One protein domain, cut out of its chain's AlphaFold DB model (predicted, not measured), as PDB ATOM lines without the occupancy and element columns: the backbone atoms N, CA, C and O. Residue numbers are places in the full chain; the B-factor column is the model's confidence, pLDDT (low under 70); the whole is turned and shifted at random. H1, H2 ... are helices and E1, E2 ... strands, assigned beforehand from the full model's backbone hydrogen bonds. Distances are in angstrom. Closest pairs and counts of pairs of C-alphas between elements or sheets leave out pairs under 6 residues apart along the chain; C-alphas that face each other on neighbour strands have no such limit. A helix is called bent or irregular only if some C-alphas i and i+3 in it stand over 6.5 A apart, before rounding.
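What this domain is: This is residues 15 to 135 of the 174 residues of the protein "-Lysophospholipid acyltransferase LPCAT4" of Babesia bigemina (UniProt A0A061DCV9). An antiparallel ribbon of two strands, E1 and E2, and the long helix H4 make the middle of a rod, with H2 near one far end and H3 near the other. Residues 114 to 121 of H4 come near the ribbon, H1 packs on residues 103 to 107 of H4, and residues 15 to 31, with no named element, lie 5 to 12 A from the mean of the C-alphas. The 121 printed residues have five named helices and two named strands, in the order H1 E1 H2 E2 H3 H4 H5, of mixed class. The whole is loose, with a radius of gyration of the C-alphas of 17.7 A, and spans 59 by 26 by 25 A.

How they stand to each other: Start at E1, residues 44 to 50, antiparallel to E2, residues 76 to 82, at 161 degrees; N 47 and O 79 are within hydrogen-bond range at 2.8 A. For H4, residues 99 to 121, the C-alphas closest to E1 are Met 114 and Leu 45, 7.1 A apart. H1, residues 32 to 35, touches H4, closest at the C-alphas of Phe 35 and Val 103, 6.0 A. H5, residues 127 to 131, only just touches H4, with 3 pairs of C-alphas within 8 A, closest Ala 119 and Leu 127 at 6.6 A. H3, residues 91 to 97, is close to H4 but not clearly touching, about perpendicular at 79 degrees, closest at the C-alphas of Val 94 and Cys 102, 6.1 A. H2, residues 62 to 71, touches no helix. Every O i to N i+4 pair is within range in H2, H3, H4 and H5; H1 is too short for one.

Where its parts are: Find C-alpha 44 at (160.649, 95.286, 176.842); E1 runs 19.1 A and E2 19.6 A. From C-alpha 99 at (180.280, 101.135, 163.516), H4 runs 32.6 A to C-alpha 121 at (158.927, 99.772, 188.079). H2 is 14.4 A long and H3 10.2 A. H1 is only just irregular, with C-alphas 32 and 35 at 6.6 A, and H5 is 6.0 A long.

The domain as a whole: The C-alphas farthest apart, Ile 67 and Arg 96, are 59.7 A apart. The printed part has no cut, and the link from E1 to H2 is long, with 11 residues. Look for pLDDT under 70 at residues 56, 59, 71 to 75 and 131 to 135.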
ATOM      1  N   VAL A  15     165.188  89.723 171.392       90.56
ATOM      2  CA  VAL A  15     166.547  89.350 171.799       90.56
ATOM      3  C   VAL A  15     166.714  89.633 173.285       90.56
ATOM      4  O   VAL A  15     166.295  90.683 173.767       90.56
ATOM      5  N   TYR A  16     167.364  88.712 173.995       91.94
ATOM      6  CA  TYR A  16     167.778  88.890 175.385       91.94
ATOM      7  C   TYR A  16     169.271  89.245 175.417       91.94
ATOM      8  O   TYR A  16     170.111  88.344 175.355       91.94
ATOM      9  N   PRO A  17     169.637  90.538 175.489       90.94
ATOM     10  CA  PRO A  17     171.026  90.979 175.335       90.94
ATOM     11  C   PRO A  17     171.944  90.553 176.491       90.94
ATOM     12  O   PRO A  17     173.164  90.650 176.369       90.94
ATOM     13  N   GLU A  18     171.383  90.077 177.606       87.50
ATOM     14  CA  GLU A  18     172.129  89.514 178.739       87.50
ATOM     15  C   GLU A  18     172.747  88.142 178.410       87.50
ATOM     16  O   GLU A  18     173.806  87.787 178.935       87.50
ATOM     17  N   GLY A  19     172.106  87.373 177.521       85.75
ATOM     18  CA  GLY A  19     172.522  86.021 177.131       85.75
ATOM     19  C   GLY A  19     172.260  84.928 178.177       85.75
ATOM     20  O   GLY A  19     172.581  83.770 177.932       85.75
ATOM     21  N   THR A  20     171.690  85.273 179.332       84.44
ATOM     22  CA  THR A  20     171.282  84.340 180.393       84.44
ATOM     23  C   THR A  20     170.153  84.958 181.218       84.44
ATOM     24  O   THR A  20     169.862  86.142 181.073       84.44
ATOM     25  N   THR A  21     169.516  84.169 182.080       82.12
ATOM     26  CA  THR A  21     168.513  84.650 183.038       82.12
ATOM     27  C   THR A  21     169.171  85.248 184.281       82.12
ATOM     28  O   THR A  21     170.171  84.723 184.780       82.12
ATOM     29  N   CYS A  22     168.587  86.321 184.806       78.38
ATOM     30  CA  CYS A  22     169.013  86.991 186.027       78.38
ATOM     31  C   CYS A  22     168.112  86.624 187.218       78.38
ATOM     32  O   CYS A  22     166.985  86.156 187.060       78.38
ATOM     33  N   LYS A  23     168.612  86.863 188.436       73.31
ATOM     34  CA  LYS A  23     167.773  86.894 189.638       73.31
ATOM     35  C   LYS A  23     166.933  88.164 189.521       73.31
ATOM     36  O   LYS A  23     167.530  89.235 189.502       73.31
ATOM     37  N   GLY A  24     165.607  88.051 189.393       75.25
ATOM     38  CA  GLY A  24     164.682  89.100 188.915       75.25
ATOM     39  C   GLY A  24     164.715  90.477 189.608       75.25
ATOM     40  O   GLY A  24     163.965  91.370 189.225       75.25
ATOM     41  N   SER A  25     165.583  90.678 190.598       77.81
ATOM     42  CA  SER A  25     165.931  91.951 191.231       77.81
ATOM     43  C   SER A  25     167.041  92.744 190.517       77.81
ATOM     44  O   SER A  25     167.244  93.917 190.838       77.81
ATOM     45  N   VAL A  26     167.780  92.142 189.577       82.25
ATOM     46  CA  VAL A  26     168.994  92.716 188.962       82.25
ATOM     47  C   VAL A  26     168.944  92.646 187.434       82.25
ATOM     48  O   VAL A  26     168.545  91.631 186.879       82.25
ATOM     49  N   LEU A  27     169.435  93.694 186.758       85.06
ATOM     50  CA  LEU A  27     169.737  93.670 185.320       85.06
ATOM     51  C   LEU A  27     171.216  93.333 185.088       85.06
ATOM     52  O   LEU A  27     172.102  94.027 185.607       85.06
ATOM     53  N   LEU A  28     171.483  92.299 184.294       86.69
ATOM     54  CA  LEU A  28     172.839  91.919 183.907       86.69
ATOM     55  C   LEU A  28     173.388  92.869 182.828       86.69
ATOM     56  O   LEU A  28     172.637  93.497 182.074       86.69
ATOM     57  N   PRO A  29     174.723  93.001 182.730       84.94
ATOM     58  CA  PRO A  29     175.337  93.784 181.669       84.94
ATOM     59  C   PRO A  29     175.017  93.187 180.297       84.94
ATOM     60  O   PRO A  29     175.078  91.972 180.089       84.94
ATOM     61  N   PHE A  30     174.720  94.060 179.338       89.12
ATOM     62  CA  PHE A  30     174.437  93.643 177.969       89.12
ATOM     63  C   PHE A  30     175.718  93.237 177.242       89.12
ATOM     64  O   PHE A  30     176.758  93.886 177.364       89.12
ATOM     65  N   LYS A  31     175.641  92.163 176.454       86.50
ATOM     66  CA  LYS A  31     176.747  91.722 175.601       86.50
ATOM     67  C   LYS A  31     176.910  92.669 174.415       86.50
ATOM     68  O   LYS A  31     175.928  93.068 173.795       86.50
ATOM     69  N   HIS A  32     178.158  92.986 174.072       76.56
ATOM     70  CA  HIS A  32     178.469  93.965 173.030       76.56
ATOM     71  C   HIS A  32     177.890  93.574 171.657       76.56
ATOM     72  O   HIS A  32     177.263  94.394 170.989       76.56
ATOM     73  N   GLY A  33     177.987  92.291 171.293       81.00
ATOM     74  CA  GLY A  33     177.478  91.769 170.021       81.00
ATOM     75  C   GLY A  33     175.950  91.746 169.875       81.00
ATOM     76  O   GLY A  33     175.457  91.544 168.769       81.00
ATOM     77  N   ALA A  34     175.178  91.981 170.944       83.75
ATOM     78  CA  ALA A  34     173.716  91.903 170.882       83.75
ATOM     79  C   ALA A  34     173.078  93.016 170.025       83.75
ATOM     80  O   ALA A  34     171.970  92.841 169.524       83.75
ATOM     81  N   PHE A  35     173.777  94.141 169.834       88.31
ATOM     82  CA  PHE A  35     173.267  95.324 169.125       88.31
ATOM     83  C   PHE A  35     173.971  95.589 167.785       88.31
ATOM     84  O   PHE A  35     173.856  96.682 167.233       88.31
ATOM     85  N   GLY A  36     174.682  94.597 167.235       85.25
ATOM     86  CA  GLY A  36     175.505  94.771 166.031       85.25
ATOM     87  C   GLY A  36     174.740  95.191 164.771       85.25
ATOM     88  O   GLY A  36     175.321  95.797 163.879       85.25
ATOM     89  N   ALA A  37     173.434  94.922 164.702       85.06
ATOM     90  CA  ALA A  37     172.614  95.260 163.538       85.06
ATOM     91  C   ALA A  37     172.215  96.748 163.451       85.06
ATOM     92  O   ALA A  37     171.692  97.149 162.417       85.06
ATOM     93  N   LEU A  38     172.421  97.546 164.513       87.69
ATOM     94  CA  LEU A  38     172.039  98.971 164.581       87.69
ATOM     95  C   LEU A  38     170.609  99.254 164.079       87.69
ATOM     96  O   LEU A  38     170.345 100.231 163.385       87.69
ATOM     97  N   VAL A  39     169.668  98.380 164.438       89.06
ATOM     98  CA  VAL A  39     168.249  98.530 164.101       89.06
ATOM     99  C   VAL A  39     167.491  99.233 165.229       89.06
ATOM    100  O   VAL A  39     167.897  99.113 166.387       89.06
ATOM    101  N   PRO A  40     166.368  99.917 164.932       90.62
ATOM    102  CA  PRO A  40     165.495 100.470 165.960       90.62
ATOM    103  C   PRO A  40     165.054  99.395 166.945       90.62
ATOM    104  O   PRO A  40     164.537  98.349 166.547       90.62
ATOM    105  N   LEU A  41     165.237  99.672 168.234       91.31
ATOM    106  CA  LEU A  41     164.901  98.741 169.300       91.31
ATOM    107  C   LEU A  41     163.719  99.252 170.118       91.31
ATOM    108  O   LEU A  41     163.544 100.452 170.335       91.31
ATOM    109  N   HIS A  42     162.902  98.313 170.576       92.69
ATOM    110  CA  HIS A  42     161.792  98.578 171.476       92.69
ATOM    111  C   HIS A  42     162.062  97.801 172.766       92.69
ATOM    112  O   HIS A  42     161.875  96.583 172.782       92.69
ATOM    113  N   PRO A  43     162.584  98.452 173.821       93.25
ATOM    114  CA  PRO A  43     162.946  97.739 175.031       93.25
ATOM    115  C   PRO A  43     161.683  97.215 175.717       93.25
ATOM    116  O   PRO A  43     160.703  97.941 175.893       93.25
ATOM    117  N   LEU A  44     161.717  95.945 176.104       92.81
ATOM    118  CA  LEU A  44     160.649  95.286 176.842       92.81
ATOM    119  C   LEU A  44     161.195  94.896 178.209       92.81
ATOM    120  O   LEU A  44     162.093  94.060 178.304       92.81
ATOM    121  N   LEU A  45     160.650  95.497 179.262       91.50
ATOM    122  CA  LEU A  45     160.976  95.126 180.627       91.50
ATOM    123  C   LEU A  45     159.933  94.151 181.157       91.50
ATOM    124  O   LEU A  45     158.753  94.481 181.250       91.50
ATOM    125  N   VAL A  46     160.385  92.967 181.550       90.25
ATOM    126  CA  VAL A  46     159.549  91.952 182.184       90.25
ATOM    127  C   VAL A  46     159.868  91.931 183.674       90.25
ATOM    128  O   VAL A  46     160.999  91.648 184.062       90.25
ATOM    129  N   VAL A  47     158.878  92.256 184.501       88.94
ATOM    130  CA  VAL A  47     158.968  92.229 185.962       88.94
ATOM    131  C   VAL A  47     158.132  91.072 186.476       88.94
ATOM    132  O   VAL A  47     156.949  90.948 186.158       88.94
ATOM    133  N   LEU A  48     158.763  90.233 187.284       85.94
ATOM    134  CA  LEU A  48     158.099  89.177 188.019       85.94
ATOM    135  C   LEU A  48     157.808  89.693 189.430       85.94
ATOM    136  O   LEU A  48     158.715  89.821 190.248       85.94
ATOM    137  N   GLU A  49     156.552  90.027 189.699       84.56
ATOM    138  CA  GLU A  49     156.096  90.387 191.038       84.56
ATOM    139  C   GLU A  49     155.677  89.107 191.760       84.56
ATOM    140  O   GLU A  49     154.852  88.341 191.256       84.56
ATOM    141  N   TYR A  50     156.254  88.864 192.933       80.94
ATOM    142  CA  TYR A  50     155.950  87.686 193.731       80.94
ATOM    143  C   TYR A  50     155.828  88.038 195.211       80.94
ATOM    144  O   TYR A  50     156.537  88.897 195.723       80.94
ATOM    145  N   SER A  51     154.916  87.373 195.920       77.38
ATOM    146  CA  SER A  51     154.718  87.627 197.357       77.38
ATOM    147  C   SER A  51     155.506  86.674 198.256       77.38
ATOM    148  O   SER A  51     156.023  87.095 199.285       77.38
ATOM    149  N   TYR A  52     155.594  85.393 197.883       73.62
ATOM    150  CA  TYR A  52     156.148  84.344 198.757       73.62
ATOM    151  C   TYR A  52     157.135  83.401 198.071       73.62
ATOM    152  O   TYR A  52     157.980  82.832 198.752       73.62
ATOM    153  N   LEU A  53     157.012  83.209 196.758       74.38
ATOM    154  CA  LEU A  53     157.780  82.218 196.010       74.38
ATOM    155  C   LEU A  53     158.325  82.857 194.737       74.38
ATOM    156  O   LEU A  53     157.543  83.330 193.908       74.38
ATOM    157  N   ASP A  54     159.648  82.867 194.599       77.06
ATOM    158  CA  ASP A  54     160.321  83.390 193.417       77.06
ATOM    159  C   ASP A  54     160.563  82.242 192.435       77.06
ATOM    160  O   ASP A  54     161.527  81.483 192.546       77.06
ATOM    161  N   ILE A  55     159.683  82.129 191.436       73.38
ATOM    162  CA  ILE A  55     159.784  81.084 190.407       73.38
ATOM    163  C   ILE A  55     161.072  81.173 189.573       73.38
ATOM    164  O   ILE A  55     161.416  80.202 188.902       73.38
ATOM    165  N   ALA A  56     161.762  82.320 189.571       69.88
ATOM    166  CA  ALA A  56     162.983  82.511 188.797       69.88
ATOM    167  C   ALA A  56     164.239  82.029 189.539       69.88
ATOM    168  O   ALA A  56     165.266  81.797 188.901       69.88
ATOM    169  N   TYR A  57     164.176  81.889 190.865       70.25
ATOM    170  CA  TYR A  57     165.346  81.587 191.690       70.25
ATOM    171  C   TYR A  57     165.206  80.299 192.501       70.25
ATOM    172  O   TYR A  57     166.195  79.587 192.695       70.25
ATOM    173  N   ASP A  58     164.004  79.980 192.976       70.81
ATOM    174  CA  ASP A  58     163.834  78.873 193.901       70.81
ATOM    175  C   ASP A  58     163.854  77.515 193.178       70.81
ATOM    176  O   ASP A  58     162.995  77.181 192.356       70.81
ATOM    177  N   VAL A  59     164.850  76.693 193.511       69.38
ATOM    178  CA  VAL A  59     164.993  75.334 192.977       69.38
ATOM    179  C   VAL A  59     164.304  74.355 193.922       69.38
ATOM    180  O   VAL A  59     164.877  73.914 194.917       69.38
ATOM    181  N   PHE A  60     163.066  73.994 193.597       72.75
ATOM    182  CA  PHE A  60     162.300  72.999 194.345       72.75
ATOM    183  C   PHE A  60     162.244  71.648 193.632       72.75
ATOM    184  O   PHE A  60     162.254  71.569 192.401       72.75
ATOM    185  N   SER A  61     162.113  70.564 194.407       79.69
ATOM    186  CA  SER A  61     161.709  69.278 193.833       79.69
ATOM    187  C   SER A  61     160.276  69.375 193.293       79.69
ATOM    188  O   SER A  61     159.465  70.179 193.758       79.69
ATOM    189  N   TRP A  62     159.937  68.545 192.306       79.56
ATOM    190  CA  TRP A  62     158.635  68.608 191.627       79.56
ATOM    191  C   TRP A  62     157.430  68.471 192.585       79.56
ATOM    192  O   TRP A  62     156.378  69.066 192.366       79.56
ATOM    193  N   GLN A  63     157.590  67.735 193.689       85.00
ATOM    194  CA  GLN A  63     156.551  67.544 194.707       85.00
ATOM    195  C   GLN A  63     156.167  68.877 195.357       85.00
ATOM    196  O   GLN A  63     154.986  69.208 195.458       85.00
ATOM    197  N   TRP A  64     157.173  69.672 195.724       77.69
ATOM    198  CA  TRP A  64     156.990  70.999 196.304       77.69
ATOM    199  C   TRP A  64     156.377  71.977 195.304       77.69
ATOM    200  O   TRP A  64     155.482  72.730 195.678       77.69
ATOM    201  N   TRP A  65     156.761  71.902 194.026       78.31
ATOM    202  CA  TRP A  65     156.114  72.678 192.962       78.31
ATOM    203  C   TRP A  65     154.609  72.431 192.892       78.31
ATOM    204  O   TRP A  65     153.838  73.382 192.811       78.31
ATOM    205  N   THR A  66     154.185  71.170 192.973       76.75
ATOM    206  CA  THR A  66     152.760  70.808 192.907       76.75
ATOM    207  C   THR A  66     151.979  71.393 194.086       76.75
ATOM    208  O   THR A  66     150.912  71.971 193.899       76.75
ATOM    209  N   ILE A  67     152.539  71.309 195.296       79.56
ATOM    210  CA  ILE A  67     151.926  71.867 196.510       79.56
ATOM    211  C   ILE A  67     151.844  73.398 196.414       79.56
ATOM    212  O   ILE A  67     150.788  73.974 196.665       79.56
ATOM    213  N   HIS A  68     152.924  74.064 195.996       72.38
ATOM    214  CA  HIS A  68     152.948  75.520 195.850       72.38
ATOM    215  C   HIS A  68     152.011  76.028 194.747       72.38
ATOM    216  O   HIS A  68     151.328  77.031 194.953       72.38
ATOM    217  N   ALA A  69     151.921  75.319 193.617       71.44
ATOM    218  CA  ALA A  69     151.013  75.656 192.523       71.44
ATOM    219  C   ALA A  69     149.537  75.557 192.946       71.44
ATOM    220  O   ALA A  69     148.738  76.423 192.599       71.44
ATOM    221  N   CYS A  70     149.174  74.543 193.742       73.56
ATOM    222  CA  CYS A  70     147.815  74.401 194.270       73.56
ATOM    223  C   CYS A  70     147.478  75.442 195.347       73.56
ATOM    224  O   CYS A  70     146.331  75.875 195.440       73.56
ATOM    225  N   CYS A  71     148.460  75.851 196.153       65.50
ATOM    226  CA  CYS A  71     148.258  76.795 197.251       65.50
ATOM    227  C   CYS A  71     148.312  78.267 196.825       65.50
ATOM    228  O   CYS A  71     148.018  79.131 197.650       65.50
ATOM    229  N   SER A  72     148.689  78.578 195.578       61.75
ATOM    230  CA  SER A  72     148.868  79.971 195.184       61.75
ATOM    231  C   SER A  72     148.654  80.289 193.696       61.75
ATOM    232  O   SER A  72     149.601  80.571 192.960       61.75
ATOM    233  N   PRO A  73     147.393  80.359 193.240       58.31
ATOM    234  CA  PRO A  73     147.079  80.860 191.903       58.31
ATOM    235  C   PRO A  73     147.295  82.380 191.736       58.31
ATOM    236  O   PRO A  73     147.214  82.876 190.617       58.31
ATOM    237  N   ALA A  74     147.565  83.132 192.815       61.59
ATOM    238  CA  ALA A  74     147.649  84.600 192.799       61.59
ATOM    239  C   ALA A  74     148.975  85.196 193.316       61.59
ATOM    240  O   ALA A  74     149.118  86.416 193.307       61.59
ATOM    241  N   SER A  75     149.954  84.393 193.767       69.44
ATOM    242  CA  SER A  75     151.197  84.952 194.343       69.44
ATOM    243  C   SER A  75     152.236  85.393 193.331       69.44
ATOM    244  O   SER A  75     153.256  85.917 193.768       69.44
ATOM    245  N   VAL A  76     152.051  85.127 192.037       76.69
ATOM    246  CA  VAL A  76     153.035  85.455 191.003       76.69
ATOM    247  C   VAL A  76     152.337  86.187 189.870       76.69
ATOM    248  O   VAL A  76     151.410  85.662 189.251       76.69
ATOM    249  N   ARG A  77     152.782  87.408 189.593       82.81
ATOM    250  CA  ARG A  77     152.279  88.251 188.510       82.81
ATOM    251  C   ARG A  77     153.433  88.594 187.584       82.81
ATOM    252  O   ARG A  77     154.433  89.167 188.001       82.81
ATOM    253  N   LEU A  78     153.275  88.257 186.310       86.69
ATOM    254  CA  LEU A  78     154.202  88.662 185.261       86.69
ATOM    255  C   LEU A  78     153.702  89.968 184.644       86.69
ATOM    256  O   LEU A  78     152.625  89.996 184.047       86.69
ATOM    257  N   ILE A  79     154.473  91.042 184.784       90.19
ATOM    258  CA  ILE A  79     154.131  92.360 184.248       90.19
ATOM    259  C   ILE A  79     155.136  92.721 183.161       90.19
ATOM    260  O   ILE A  79     156.343  92.728 183.390       90.19
ATOM    261  N   ALA A  80     154.632  93.027 181.969       92.69
ATOM    262  CA  ALA A  80     155.442  93.434 180.833       92.69
ATOM    263  C   ALA A  80     155.243  94.930 180.562       92.69
ATOM    264  O   ALA A  80     154.136  95.375 180.254       92.69
ATOM    265  N   TYR A  81     156.321  95.700 180.669       93.25
ATOM    266  CA  TYR A  81     156.357  97.126 180.384       93.25
ATOM    267  C   TYR A  81     157.059  97.364 179.052       93.25
ATOM    268  O   TYR A  81     158.230  97.026 178.883       93.25
ATOM    269  N   TRP A  82     156.344  97.980 178.118       94.00
ATOM    270  CA  TRP A  82     156.919  98.475 176.875       94.00
ATOM    271  C   TRP A  82     157.545  99.846 177.128       94.00
ATOM    272  O   TRP A  82     156.860 100.774 177.561       94.00
ATOM    273  N   LEU A  83     158.852  99.964 176.900       93.62
ATOM    274  CA  LEU A  83     159.570 101.227 177.039       93.62
ATOM    275  C   LEU A  83     159.574 101.993 175.711       93.62
ATOM    276  O   LEU A  83     159.409 101.389 174.652       93.62
ATOM    277  N   PRO A  84     159.819 103.316 175.736       92.44
ATOM    278  CA  PRO A  84     159.947 104.103 174.520       92.44
ATOM    279  C   PRO A  84     160.968 103.510 173.547       92.44
ATOM    280  O   PRO A  84     162.056 103.087 173.946       92.44
ATOM    281  N   ALA A  85     160.612 103.509 172.263       92.69
ATOM    282  CA  ALA A  85     161.494 103.036 171.207       92.69
ATOM    283  C   ALA A  85     162.778 103.874 171.161       92.69
ATOM    284  O   ALA A  85     162.736 105.107 171.216       92.69
ATOM    285  N   ILE A  86     163.915 103.198 171.028       92.69
ATOM    286  CA  ILE A  86     165.230 103.826 170.953       92.69
ATOM    287  C   ILE A  86     165.706 103.743 169.505       92.69
ATOM    288  O   ILE A  86     165.864 102.657 168.944       92.69
ATOM    289  N   GLN A  87     165.941 104.906 168.902       92.44
ATOM    290  CA  GLN A  87     166.395 105.002 167.518       92.44
ATOM    291  C   GLN A  87     167.908 104.795 167.413       92.44
ATOM    292  O   GLN A  87     168.632 105.261 168.297       92.44
ATOM    293  N   PRO A  88     168.383 104.100 166.367       91.44
ATOM    294  CA  PRO A  88     169.806 103.905 166.146       91.44
ATOM    295  C   PRO A  88     170.490 105.232 165.772       91.44
ATOM    296  O   PRO A  88     169.812 106.183 165.370       91.44
ATOM    297  N   PRO A  89     171.827 105.309 165.904       89.31
ATOM    298  CA  PRO A  89     172.595 106.461 165.440       89.31
ATOM    299  C   PRO A  89     172.432 106.659 163.929       89.31
ATOM    300  O   PRO A  89     172.234 105.704 163.176       89.31
ATOM    301  N   THR A  90     172.522 107.912 163.492       91.19
ATOM    302  CA  THR A  90     172.400 108.267 162.070       91.19
ATOM    303  C   THR A  90     173.598 107.770 161.257       91.19
ATOM    304  O   THR A  90     174.700 107.618 161.784       91.19
ATOM    305  N   GLU A  91     173.415 107.541 159.953       85.88
ATOM    306  CA  GLU A  91     174.490 107.062 159.066       85.88
ATOM    307  C   GLU A  91     175.713 108.000 159.063       85.88
ATOM    308  O   GLU A  91     176.854 107.542 159.012       85.88
ATOM    309  N   GLU A  92     175.492 109.310 159.210       87.56
ATOM    310  CA  GLU A  92     176.549 110.322 159.334       87.56
ATOM    311  C   GLU A  92     177.376 110.150 160.619       87.56
ATOM    312  O   GLU A  92     178.603 110.275 160.617       87.56
ATOM    313  N   GLU A  93     176.717 109.823 161.732       84.81
ATOM    314  CA  GLU A  93     177.383 109.556 163.008       84.81
ATOM    315  C   GLU A  93     178.184 108.258 162.960       84.81
ATOM    316  O   GLU A  93     179.304 108.218 163.482       84.81
ATOM    317  N   VAL A  94     177.646 107.237 162.286       86.31
ATOM    318  CA  VAL A  94     178.323 105.955 162.054       86.31
ATOM    319  C   VAL A  94     179.562 106.143 161.180       86.31
ATOM    320  O   VAL A  94     180.614 105.593 161.504       86.31
ATOM    321  N   ALA A  95     179.488 106.964 160.129       86.12
ATOM    322  CA  ALA A  95     180.636 107.278 159.279       86.12
ATOM    323  C   ALA A  95     181.744 108.032 160.036       86.12
ATOM    324  O   ALA A  95     182.927 107.836 159.758       86.12
ATOM    325  N   ARG A  96     181.378 108.874 161.011       89.94
ATOM    326  CA  ARG A  96     182.333 109.671 161.794       89.94
ATOM    327  C   ARG A  96     183.035 108.875 162.899       89.94
ATOM    328  O   ARG A  96     184.238 109.040 163.073       89.94
ATOM    329  N   LYS A  97     182.291 108.093 163.689       85.12
ATOM    330  CA  LYS A  97     182.818 107.369 164.869       85.12
ATOM    331  C   LYS A  97     183.224 105.922 164.564       85.12
ATOM    332  O   LYS A  97     184.014 105.325 165.284       85.12
ATOM    333  N   GLY A  98     182.702 105.357 163.480       86.62
ATOM    334  CA  GLY A  98     182.844 103.944 163.158       86.62
ATOM    335  C   GLY A  98     181.760 103.083 163.813       86.62
ATOM    336  O   GLY A  98     181.248 103.374 164.896       86.62
ATOM    337  N   ALA A  99     181.412 101.983 163.141       83.88
ATOM    338  CA  ALA A  99     180.280 101.135 163.516       83.88
ATOM    339  C   ALA A  99     180.399 100.548 164.932       83.88
ATOM    340  O   ALA A  99     179.425 100.550 165.682       83.88
ATOM    341  N   HIS A 100     181.590 100.098 165.331       85.88
ATOM    342  CA  HIS A 100     181.816  99.476 166.640       85.88
ATOM    343  C   HIS A 100     181.561 100.434 167.811       85.88
ATOM    344  O   HIS A 100     180.912 100.063 168.793       85.88
ATOM    345  N   GLU A 101     182.026 101.681 167.710       86.94
ATOM    346  CA  GLU A 101     181.820 102.682 168.760       86.94
ATOM    347  C   GLU A 101     180.342 103.073 168.862       86.94
ATOM    348  O   GLU A 101     179.786 103.117 169.961       86.94
ATOM    349  N   CYS A 102     179.668 103.231 167.722       87.62
ATOM    350  CA  CYS A 102     178.229 103.471 167.668       87.62
ATOM    351  C   CYS A 102     177.417 102.335 168.308       87.62
ATOM    352  O   CYS A 102     176.536 102.604 169.124       87.62
ATOM    353  N   VAL A 103     177.738 101.071 168.008       88.62
ATOM    354  CA  VAL A 103     177.096  99.903 168.641       88.62
ATOM    355  C   VAL A 103     177.308  99.925 170.154       88.62
ATOM    356  O   VAL A 103     176.382  99.652 170.919       88.62
ATOM    357  N   ARG A 104     178.513 100.285 170.605       87.44
ATOM    358  CA  ARG A 104     178.846 100.359 172.029       87.44
ATOM    359  C   ARG A 104     178.025 101.423 172.746       87.44
ATOM    360  O   ARG A 104     177.417 101.130 173.774       87.44
ATOM    361  N   GLU A 105     178.010 102.643 172.220       88.62
ATOM    362  CA  GLU A 105     177.242 103.755 172.783       88.62
ATOM    363  C   GLU A 105     175.746 103.428 172.817       88.62
ATOM    364  O   GLU A 105     175.076 103.669 173.823       88.62
ATOM    365  N   TYR A 106     175.244 102.807 171.749       90.50
ATOM    366  CA  TYR A 106     173.854 102.395 171.632       90.50
ATOM    367  C   TYR A 106     173.466 101.339 172.675       90.50
ATOM    368  O   TYR A 106     172.463 101.495 173.376       90.50
ATOM    369  N   ALA A 107     174.304 100.316 172.861       89.56
ATOM    370  CA  ALA A 107     174.109  99.292 173.883       89.56
ATOM    371  C   ALA A 107     174.129  99.882 175.305       89.56
ATOM    372  O   ALA A 107     173.276  99.543 176.128       89.56
ATOM    373  N   ILE A 108     175.065 100.798 175.588       88.12
ATOM    374  CA  ILE A 108     175.164 101.489 176.886       88.12
ATOM    375  C   ILE A 108     173.916 102.335 177.139       88.12
ATOM    376  O   ILE A 108     173.369 102.320 178.244       88.12
ATOM    377  N   TYR A 109     173.446 103.061 176.125       90.38
ATOM    378  CA  TYR A 109     172.239 103.870 176.232       90.38
ATOM    379  C   TYR A 109     171.009 103.000 176.520       90.38
ATOM    380  O   TYR A 109     170.271 103.288 177.464       90.38
ATOM    381  N   ALA A 110     170.820 101.909 175.771       90.75
ATOM    382  CA  ALA A 110     169.721 100.972 175.986       90.75
ATOM    383  C   ALA A 110     169.772 100.341 177.387       90.75
ATOM    384  O   ALA A 110     168.753 100.272 178.076       90.75
ATOM    385  N   ASN A 111     170.964  99.940 177.841       89.75
ATOM    386  CA  ASN A 111     171.164  99.398 179.182       89.75
ATOM    387  C   ASN A 111     170.790 100.423 180.264       89.75
ATOM    388  O   ASN A 111     170.041 100.098 181.184       89.75
ATOM    389  N   ARG A 112     171.221 101.682 180.116       88.69
ATOM    390  CA  ARG A 112     170.867 102.768 181.041       88.69
ATOM    391  C   ARG A 112     169.355 102.961 181.143       88.69
ATOM    392  O   ARG A 112     168.833 102.999 182.253       88.69
ATOM    393  N   VAL A 113     168.657 103.042 180.008       91.06
ATOM    394  CA  VAL A 113     167.193 103.215 179.977       91.06
ATOM    395  C   VAL A 113     166.490 102.057 180.696       91.06
ATOM    396  O   VAL A 113     165.600 102.288 181.515       91.06
ATOM    397  N   MET A 114     166.929 100.820 180.461       90.50
ATOM    398  CA  MET A 114     166.380  99.634 181.126       90.50
ATOM    399  C   MET A 114     166.660  99.618 182.635       90.50
ATOM    400  O   MET A 114     165.763  99.304 183.416       90.50
ATOM    401  N   ARG A 115     167.867 100.007 183.073       88.88
ATOM    402  CA  ARG A 115     168.215 100.113 184.504       88.88
ATOM    403  C   ARG A 115     167.367 101.158 185.220       88.88
ATOM    404  O   ARG A 115     166.866 100.894 186.312       88.88
ATOM    405  N   GLU A 116     167.182 102.322 184.606       90.12
ATOM    406  CA  GLU A 116     166.327 103.380 185.150       90.12
ATOM    407  C   GLU A 116     164.866 102.931 185.258       90.12
ATOM    408  O   GLU A 116     164.193 103.255 186.235       90.12
ATOM    409  N   ALA A 117     164.376 102.168 184.278       90.94
ATOM    410  CA  ALA A 117     163.031 101.610 184.311       90.94
ATOM    411  C   ALA A 117     162.869 100.550 185.405       90.94
ATOM    412  O   ALA A 117     161.892 100.604 186.145       90.94
ATOM    413  N   ILE A 118     163.834  99.639 185.566       89.88
ATOM    414  CA  ILE A 118     163.811  98.631 186.637       89.88
ATOM    415  C   ILE A 118     163.782  99.293 188.005       89.88
ATOM    416  O   ILE A 118     162.943  98.934 188.826       89.88
ATOM    417  N   ALA A 119     164.638 100.290 188.232       89.00
ATOM    418  CA  ALA A 119     164.687 101.004 189.504       89.00
ATOM    419  C   ALA A 119     163.354 101.694 189.857       89.00
ATOM    420  O   ALA A 119     163.076 101.915 191.032       89.00
ATOM    421  N   LYS A 120     162.537 102.042 188.853       89.81
ATOM    422  CA  LYS A 120     161.228 102.686 189.041       89.81
ATOM    423  C   LYS A 120     160.066 101.699 189.131       89.81
ATOM    424  O   LYS A 120     159.123 101.956 189.869       89.81
ATOM    425  N   LEU A 121     160.089 100.633 188.331       89.31
ATOM    426  CA  LEU A 121     158.927  99.772 188.079       89.31
ATOM    427  C   LEU A 121     158.976  98.441 188.833       89.31
ATOM    428  O   LEU A 121     157.933  97.807 188.986       89.31
ATOM    429  N   ASN A 122     160.153  97.997 189.282       88.56
ATOM    430  CA  ASN A 122     160.298  96.744 190.013       88.56
ATOM    431  C   ASN A 122     160.383  97.007 191.531       88.56
ATOM    432  O   ASN A 122     161.371  97.590 191.984       88.56
ATOM    433  N   PRO A 123     159.401  96.554 192.334       85.06
ATOM    434  CA  PRO A 123     159.416  96.741 193.787       85.06
ATOM    435  C   PRO A 123     160.543  95.968 194.487       85.06
ATOM    436  O   PRO A 123     160.944  96.333 195.589       85.06
ATOM    437  N   HIS A 124     161.073  94.920 193.852       84.81
ATOM    438  CA  HIS A 124     162.143  94.075 194.387       84.81
ATOM    439  C   HIS A 124     163.522  94.416 193.802       84.81
ATOM    440  O   HIS A 124     164.454  93.623 193.929       84.81
ATOM    441  N   ALA A 125     163.664  95.567 193.135       85.19
ATOM    442  CA  ALA A 125     164.924  95.980 192.529       85.19
ATOM    443  C   ALA A 125     166.046  96.128 193.573       85.19
ATOM    444  O   ALA A 125     165.910  96.854 194.558       85.19
ATOM    445  N   ASP A 126     167.194  95.498 193.317       84.56
ATOM    446  CA  ASP A 126     168.407  95.707 194.108       84.56
ATOM    447  C   ASP A 126     169.085  97.011 193.660       84.56
ATOM    448  O   ASP A 126     169.879  97.051 192.714       84.56
ATOM    449  N   LEU A 127     168.734  98.105 194.337       82.75
ATOM    450  CA  LEU A 127     169.236  99.440 194.019       82.75
ATOM    451  C   LEU A 127     170.756  99.554 194.190       82.75
ATOM    452  O   LEU A 127     171.393 100.277 193.423       82.75
ATOM    453  N   GLU A 128     171.356  98.833 195.141       80.38
ATOM    454  CA  GLU A 128     172.808  98.860 195.335       80.38
ATOM    455  C   GLU A 128     173.532  98.219 194.153       80.38
ATOM    456  O   GLU A 128     174.550  98.732 193.678       80.38
ATOM    457  N   HIS A 129     173.006  97.101 193.649       74.88
ATOM    458  CA  HIS A 129     173.551  96.456 192.463       74.88
ATOM    459  C   HIS A 129     173.316  97.291 191.200       74.88
ATOM    460  O   HIS A 129     174.204  97.388 190.357       74.88
ATOM    461  N   LEU A 130     172.152  97.930 191.065       73.38
ATOM    462  CA  LEU A 130     171.844  98.773 189.906       73.38
ATOM    463  C   LEU A 130     172.702 100.045 189.850       73.38
ATOM    464  O   LEU A 130     173.021 100.506 188.754       73.38
ATOM    465  N   GLN A 131     173.089 100.595 191.006       69.62
ATOM    466  CA  GLN A 131     173.970 101.764 191.107       69.62
ATOM    467  C   GLN A 131     175.446 101.432 190.871       69.62
ATOM    468  O   GLN A 131     176.211 102.308 190.451       69.62
ATOM    469  N   LYS A 132     175.865 100.181 191.104       67.69
ATOM    470  CA  LYS A 132     177.196  99.714 190.704       67.69
ATOM    471  C   LYS A 132     177.253  99.723 189.176       67.69
ATOM    472  O   LYS A 132     176.773  98.805 188.522       67.69
ATOM    473  N   ARG A 133     177.835 100.791 188.610       52.41
ATOM    474  CA  ARG A 133     178.204 100.850 187.185       52.41
ATOM    475  C   ARG A 133     178.899  99.553 186.825       52.41
ATOM    476  O   ARG A 133     179.757  99.151 187.608       52.41
ATOM    477  N   ASP A 134     178.533  98.970 185.678       54.25
ATOM    478  CA  ASP A 134     179.101  97.734 185.137       54.25
ATOM    479  C   ASP A 134     180.597  97.704 185.431       54.25
ATOM    480  O   ASP A 134     181.404  98.380 184.785       54.25
ATOM    481  N   VAL A 135     180.959  97.004 186.506       41.38
ATOM    482  CA  VAL A 135     182.347  96.907 186.901       41.38
ATOM    483  C   VAL A 135     182.912  95.990 185.838       41.38
ATOM    484  O   VAL A 135     182.709  94.778 185.888       41.38
TER     485      VAL A 135